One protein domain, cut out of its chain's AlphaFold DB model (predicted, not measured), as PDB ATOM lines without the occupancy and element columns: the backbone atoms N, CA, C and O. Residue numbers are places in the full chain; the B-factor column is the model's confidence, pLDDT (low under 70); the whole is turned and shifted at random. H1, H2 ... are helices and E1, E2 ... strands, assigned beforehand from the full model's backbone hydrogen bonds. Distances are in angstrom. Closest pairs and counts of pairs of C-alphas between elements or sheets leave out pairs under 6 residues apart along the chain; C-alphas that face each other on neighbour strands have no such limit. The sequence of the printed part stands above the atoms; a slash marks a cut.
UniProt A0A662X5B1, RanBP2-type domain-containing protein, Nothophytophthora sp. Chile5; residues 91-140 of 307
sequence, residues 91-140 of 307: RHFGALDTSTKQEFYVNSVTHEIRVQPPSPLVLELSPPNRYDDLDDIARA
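AT A GLANCE: This is residues 91 to 140 of the 307 residues of the protein "RanBP2-type domain-containing protein" of Nothophytophthora sp. Chile5 (UniProt A0A662X5B1). A two-stranded hairpin, E1 and E2, makes one arm of an open U, the small helix H1 stands at its bend, and the helix H2 makes the other arm, apart from the hairpin. After E2 the backbone folds back so that residues 113 to 114 pair with E2, and residues 96 to 101 and 133 to 140 stick out. The printed part has 50 residues with two named strands and two named helices, in the order E1, E2, H1, H2; the sheet, E1 - E2, is antiparallel, and the class is mixed, helices and strands. The whole is only just loose, close to compact, with a radius of gyration of the C-alphas of 11.8 A and spans of 28 by 22 by 17 A.

IN THESE COORDINATES: E2, residues 102 to 107, is 16.9 A long from first to last C-alpha. E1, residues 91 to 95, is 13.4 A long and begins at C-alpha 91 (244.097, 271.825, 255.086). H1 is residues 120 to 124, 6.3 A long. H2, residues 132 to 140, is 12.8 A long and ends at C-alpha 140 (241.827, 251.686, 247.245).

HOW THE PARTS SIT: E1 and E2 form a hairpin, antiparallel at 154 degrees between their directions. N 93 and O 104 are 2.8 A apart and N 95 and O 102 2.9 A, both within hydrogen-bond range. Residues 105 to 106 of E2 pair antiparallel with residues 113 to 114. H1 and E1 are apart, H2 is apart from E1 and E2, and H1 and H2 are apart. Every O i to N i+4 pair is within hydrogen-bond range in H1, and 4 of 5 are in H2.

THE WHOLE: The C-alphas of Thr 110 and Ala 140, the two farthest apart, are 33.6 A from each other. The printed part has no cut. The link from E2 to H1, 12 residues, is long. Mean pLDDT of the printed part is 72.9; residues 96 to 101, 120 to 126 and 128 to 140 are under 70.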
ATOM      1  N   ARG A  91     244.693 273.156 254.923       84.75
ATOM      2  CA  ARG A  91     244.097 271.825 255.086       84.75
ATOM      3  C   ARG A  91     242.901 271.668 254.166       84.75
ATOM      4  O   ARG A  91     242.074 272.573 254.116       84.75
ATOM      5  N   HIS A  92     242.820 270.540 253.472       87.12
ATOM      6  CA  HIS A  92     241.707 270.186 252.596       87.12
ATOM      7  C   HIS A  92     240.609 269.444 253.367       87.12
ATOM      8  O   HIS A  92     240.900 268.631 254.243       87.12
ATOM      9  N   PHE A  93     239.354 269.719 253.027       83.38
ATOM     10  CA  PHE A  93     238.182 269.059 253.578       83.38
ATOM     11  C   PHE A  93     237.124 268.882 252.485       83.38
ATOM     12  O   PHE A  93     236.796 269.831 251.773       83.38
ATOM     13  N   GLY A  94     236.554 267.682 252.390       81.50
ATOM     14  CA  GLY A  94     235.418 267.392 251.516       81.50
ATOM     15  C   GLY A  94     234.132 267.190 252.316       81.50
ATOM     16  O   GLY A  94     234.100 266.390 253.250       81.50
ATOM     17  N   ALA A  95     233.053 267.879 251.943       78.06
ATOM     18  CA  ALA A  95     231.708 267.537 252.400       78.06
ATOM     19  C   ALA A  95     231.175 266.366 251.556       78.06
ATOM     20  O   ALA A  95     230.882 266.528 250.371       78.06
ATOM     21  N   LEU A  96     231.075 265.184 252.170       63.34
ATOM     22  CA  LEU A  96     230.595 263.953 251.522       63.34
ATOM     23  C   LEU A  96     229.060 263.812 251.526       63.34
ATOM     24  O   LEU A  96     228.531 262.991 250.785       63.34
ATOM     25  N   ASP A  97     228.355 264.596 252.348       65.56
ATOM     26  CA  ASP A  97     226.916 264.421 252.618       65.56
ATOM     27  C   ASP A  97     226.003 265.134 251.600       65.56
ATOM     28  O   ASP A  97     224.797 264.909 251.529       65.56
ATOM     29  N   THR A  98     226.570 265.997 250.756       58.78
ATOM     30  CA  THR A  98     225.822 266.666 249.693       58.78
ATOM     31  C   THR A  98     226.079 265.971 248.364       58.78
ATOM     32  O   THR A  98     227.216 265.672 248.019       58.78
ATOM     33  N   SER A  99     225.025 265.775 247.565       67.19
ATOM     34  CA  SER A  99     225.077 265.275 246.175       67.19
ATOM     35  C   SER A  99     226.145 265.957 245.294       67.19
ATOM     36  O   SER A  99     226.499 265.440 244.234       67.19
ATOM     37  N   THR A 100     226.658 267.107 245.719       63.41
ATOM     38  CA  THR A 100     227.836 267.788 245.198       63.41
ATOM     39  C   THR A 100     229.006 267.619 246.166       63.41
ATOM     40  O   THR A 100     228.917 268.074 247.306       63.41
ATOM     41  N   LYS A 101     230.116 267.023 245.709       69.75
ATOM     42  CA  LYS A 101     231.386 266.996 246.451       69.75
ATOM     43  C   LYS A 101     231.893 268.428 246.594       69.75
ATOM     44  O   LYS A 101     232.464 268.975 245.654       69.75
ATOM     45  N   GLN A 102     231.600 269.063 247.722       82.44
ATOM     46  CA  GLN A 102     232.054 270.420 247.983       82.44
ATOM     47  C   GLN A 102     233.368 270.362 248.755       82.44
ATOM     48  O   GLN A 102     233.417 269.852 249.872       82.44
ATOM     49  N   GLU A 103     234.418 270.886 248.136       86.00
ATOM     50  CA  GLU A 103     235.766 270.943 248.694       86.00
ATOM     51  C   GLU A 103     236.015 272.326 249.308       86.00
ATOM     52  O   GLU A 103     235.625 273.357 248.751       86.00
ATOM     53  N   PHE A 104     236.634 272.356 250.485       88.81
ATOM     54  CA  PHE A 104     237.024 273.577 251.177       88.81
ATOM     55  C   PHE A 104     238.424 273.452 251.779       88.81
ATOM     56  O   PHE A 104     238.855 272.391 252.226       88.81
ATOM     57  N   TYR A 105     239.140 274.571 251.786       88.50
ATOM     58  CA  TYR A 105     240.511 274.698 252.256       88.50
ATOM     59  C   TYR A 105     240.559 275.670 253.423       88.50
ATOM     60  O   TYR A 105     240.069 276.793 253.303       88.50
ATOM     61  N   VAL A 106     241.165 275.261 254.535       89.38
ATOM     62  CA  VAL A 106     241.256 276.069 255.757       89.38
ATOM     63  C   VAL A 106     242.714 276.312 256.111       89.38
ATOM     64  O   VAL A 106     243.484 275.363 256.258       89.38
ATOM     65  N   ASN A 107     243.099 277.575 256.277       87.88
ATOM     66  CA  ASN A 107     244.421 277.936 256.776       87.88
ATOM     67  C   ASN A 107     244.473 277.823 258.308       87.88
ATOM     68  O   ASN A 107     243.665 278.427 259.013       87.88
ATOM     69  N   SER A 108     245.449 277.088 258.839       83.06
ATOM     70  CA  SER A 108     245.558 276.824 260.278       83.06
ATOM     71  C   SER A 108     245.905 278.041 261.138       83.06
ATOM     72  O   SER A 108     245.737 277.978 262.349       83.06
ATOM     73  N   VAL A 109     246.459 279.103 260.548       83.00
ATOM     74  CA  VAL A 109     246.911 280.303 261.274       83.00
ATOM     75  C   VAL A 109     245.990 281.483 260.997       83.00
ATOM     76  O   VAL A 109     245.599 282.182 261.925       83.00
ATOM     77  N   THR A 110     245.609 281.700 259.736       86.12
ATOM     78  CA  THR A 110     244.742 282.833 259.371       86.12
ATOM     79  C   THR A 110     243.255 282.519 259.509       86.12
ATOM     80  O   THR A 110     242.435 283.430 259.415       86.12
ATOM     81  N   HIS A 111     242.892 281.245 259.714       81.94
ATOM     82  CA  HIS A 111     241.508 280.752 259.702       81.94
ATOM     83  C   HIS A 111     240.730 281.146 258.437       81.94
ATOM     84  O   HIS A 111     239.499 281.184 258.428       81.94
ATOM     85  N   GLU A 112     241.447 281.438 257.352       87.38
ATOM     86  CA  GLU A 112     240.851 281.744 256.063       87.38
ATOM     87  C   GLU A 112     240.286 280.463 255.441       87.38
ATOM     88  O   GLU A 112     240.966 279.434 255.407       87.38
ATOM     89  N   ILE A 113     239.050 280.544 254.944       88.94
ATOM     90  CA  ILE A 113     238.347 279.439 254.289       88.94
ATOM     91  C   ILE A 113     238.203 279.769 252.804       88.94
ATOM     92  O   ILE A 113     237.654 280.811 252.444       88.94
ATOM     93  N   ARG A 114     238.674 278.871 251.939       87.38
ATOM     94  CA  ARG A 114     238.582 278.996 250.480       87.38
ATOM     95  C   ARG A 114     237.889 277.783 249.880       87.38
ATOM     96  O   ARG A 114     238.078 276.670 250.344       87.38
ATOM     97  N   VAL A 115     237.121 277.998 248.817       86.56
ATOM     98  CA  VAL A 115     236.547 276.914 247.993       86.56
ATOM     99  C   VAL A 115     237.505 276.530 246.857       86.56
ATOM    100  O   VAL A 115     237.439 275.438 246.312       86.56
ATOM    101  N   GLN A 116     238.424 277.431 246.500       80.94
ATOM    102  CA  GLN A 116     239.440 277.194 245.482       80.94
ATOM    103  C   GLN A 116     240.730 276.657 246.124       80.94
ATOM    104  O   GLN A 116     241.137 277.190 247.164       80.94
ATOM    105  N   PRO A 117     241.403 275.668 245.503       79.19
ATOM    106  CA  PRO A 117     242.682 275.167 245.985       79.19
ATOM    107  C   PRO A 117     243.738 276.275 246.079       79.19
ATOM    108  O   PRO A 117     243.851 277.098 245.163       79.19
ATOM    109  N   PRO A 118     244.538 276.305 247.160       75.56
ATOM    110  CA  PRO A 118     245.711 277.162 247.234       75.56
ATOM    111  C   PRO A 118     246.757 276.732 246.193       75.56
ATOM    112  O   PRO A 118     246.714 275.624 245.661       75.56
ATOM    113  N   SER A 119     247.703 277.632 245.895       75.94
ATOM    114  CA  SER A 119     248.784 277.377 244.930       75.94
ATOM    115  C   SER A 119     249.462 276.017 245.190       75.94
ATOM    116  O   SER A 119     249.765 275.725 246.350       75.94
ATOM    117  N   PRO A 120     249.760 275.208 244.153       67.94
ATOM    118  CA  PRO A 120     250.365 273.879 244.305       67.94
ATOM    119  C   PRO A 120     251.654 273.867 245.138       67.94
ATOM    120  O   PRO A 120     251.898 272.929 245.887       67.94
ATOM    121  N   LEU A 121     252.435 274.950 245.078       66.88
ATOM    122  CA  LEU A 121     253.664 275.113 245.861       66.88
ATOM    123  C   LEU A 121     253.396 275.185 247.373       66.88
ATOM    124  O   LEU A 121     254.218 274.761 248.176       66.88
ATOM    125  N   VAL A 122     252.237 275.712 247.773       67.94
ATOM    126  CA  VAL A 122     251.822 275.815 249.180       67.94
ATOM    127  C   VAL A 122     251.322 274.465 249.701       67.94
ATOM    128  O   VAL A 122     251.514 274.147 250.873       67.94
ATOM    129  N   LEU A 123     250.721 273.653 248.828       68.00
ATOM    130  CA  LEU A 123     250.311 272.287 249.157       68.00
ATOM    131  C   LEU A 123     251.523 271.360 249.317       68.00
ATOM    132  O   LEU A 123     251.553 270.575 250.254       68.00
ATOM    133  N   GLU A 124     252.551 271.492 248.474       67.62
ATOM    134  CA  GLU A 124     253.763 270.656 248.547       67.62
ATOM    135  C   GLU A 124     254.625 270.949 249.787       67.62
ATOM    136  O   GLU A 124     255.258 270.055 250.348       67.62
ATOM    137  N   LEU A 125     254.619 272.199 250.256       68.19
ATOM    138  CA  LEU A 125     255.290 272.605 251.495       68.19
ATOM    139  C   LEU A 125     254.480 272.269 252.757       68.19
ATOM    140  O   LEU A 125     255.000 272.386 253.870       68.19
ATOM    141  N   SER A 126     253.215 271.869 252.603       68.81
ATOM    142  CA  SER A 126     252.360 271.505 253.728       68.81
ATOM    143  C   SER A 126     252.705 270.090 254.211       68.81
ATOM    144  O   SER A 126     252.772 269.164 253.403       68.81
ATOM    145  N   PRO A 127     252.939 269.885 255.521       71.25
ATOM    146  CA  PRO A 127     253.185 268.552 256.057       71.25
ATOM    147  C   PRO A 127     252.023 267.600 255.728       71.25
ATOM    148  O   PRO A 127     250.870 268.026 255.838       71.25
ATOM    149  N   PRO A 128     252.299 266.326 255.386       65.19
ATOM    150  CA  PRO A 128     251.261 265.357 255.054       65.19
ATOM    151  C   PRO A 128     250.285 265.200 256.221       65.19
ATOM    152  O   PRO A 128     250.691 265.019 257.377       65.19
ATOM    153  N   ASN A 129     248.991 265.305 255.930       64.06
ATOM    154  CA  ASN A 129     247.955 265.157 256.933       64.06
ATOM    155  C   ASN A 129     247.738 263.667 257.211       64.06
ATOM    156  O   ASN A 129     247.595 262.870 256.292       64.06
ATOM    157  N   ARG A 130     247.603 263.291 258.486       61.84
ATOM    158  CA  ARG A 130     247.269 261.909 258.884       61.84
ATOM    159  C   ARG A 130     245.939 261.417 258.283       61.84
ATOM    160  O   ARG A 130     245.690 260.217 258.251       61.84
ATOM    161  N   TYR A 131     245.081 262.342 257.857       57.53
ATOM    162  CA  TYR A 131     243.802 262.041 257.222       57.53
ATOM    163  C   TYR A 131     243.870 261.984 255.686       57.53
ATOM    164  O   TYR A 131     242.942 261.438 255.103       57.53
ATOM    165  N   ASP A 132     244.943 262.459 255.036       63.00
ATOM    166  CA  ASP A 132     245.090 262.337 253.571       63.00
ATOM    167  C   ASP A 132     245.268 260.861 253.169       63.00
ATOM    168  O   ASP A 132     244.711 260.403 252.174       63.00
ATOM    169  N   ASP A 133     245.941 260.075 254.019       59.34
ATOM    170  CA  ASP A 133     246.096 258.626 253.840       59.34
ATOM    171  C   ASP A 133     244.746 257.878 253.858       59.34
ATOM    172  O   ASP A 133     244.637 256.773 253.325       59.34
ATOM    173  N   LEU A 134     243.702 258.451 254.473       59.50
ATOM    174  CA  LEU A 134     242.382 257.818 254.537       59.50
ATOM    175  C   LEU A 134     241.616 257.947 253.220       59.50
ATOM    176  O   LEU A 134     240.846 257.043 252.905       59.50
ATOM    177  N   ASP A 135     241.842 259.008 252.442       60.06
ATOM    178  CA  ASP A 135     241.258 259.155 251.104       60.06
ATOM    179  C   ASP A 135     241.885 258.163 250.115       60.06
ATOM    180  O   ASP A 135     241.179 257.565 249.300       60.06
ATOM    181  N   ASP A 136     243.191 257.913 250.224       58.84
ATOM    182  CA  ASP A 136     243.868 256.900 249.409       58.84
ATOM    183  C   ASP A 136     243.462 255.474 249.810       58.84
ATOM    184  O   ASP A 136     243.285 254.617 248.941       58.84
ATOM    185  N   ILE A 137     243.223 255.216 251.102       56.91
ATOM    186  CA  ILE A 137     242.647 253.946 251.573       56.91
ATOM    187  C   ILE A 137     241.192 253.805 251.108       56.91
ATOM    188  O   ILE A 137     240.821 252.742 250.617       56.91
ATOM    189  N   ALA A 138     240.371 254.852 251.203       58.41
ATOM    190  CA  ALA A 138     238.981 254.824 250.746       58.41
ATOM    191  C   ALA A 138     238.885 254.590 249.230       58.41
ATOM    192  O   ALA A 138     238.064 253.789 248.780       58.41
ATOM    193  N   ARG A 139     239.771 255.213 248.441       57.34
ATOM    194  CA  ARG A 139     239.873 254.989 246.991       57.34
ATOM    195  C   ARG A 139     240.355 253.569 246.672       57.34
ATOM    196  O   ARG A 139     239.770 252.912 245.818       57.34
ATOM    197  N   ALA A 140     241.337 253.054 247.414       55.25
ATOM    198  CA  ALA A 140     241.827 251.686 247.245       55.25
ATOM    199  C   ALA A 140     240.801 250.612 247.649       55.25
ATOM    200  O   ALA A 140     240.794 249.533 247.061       55.25
TER     201      ALA A 140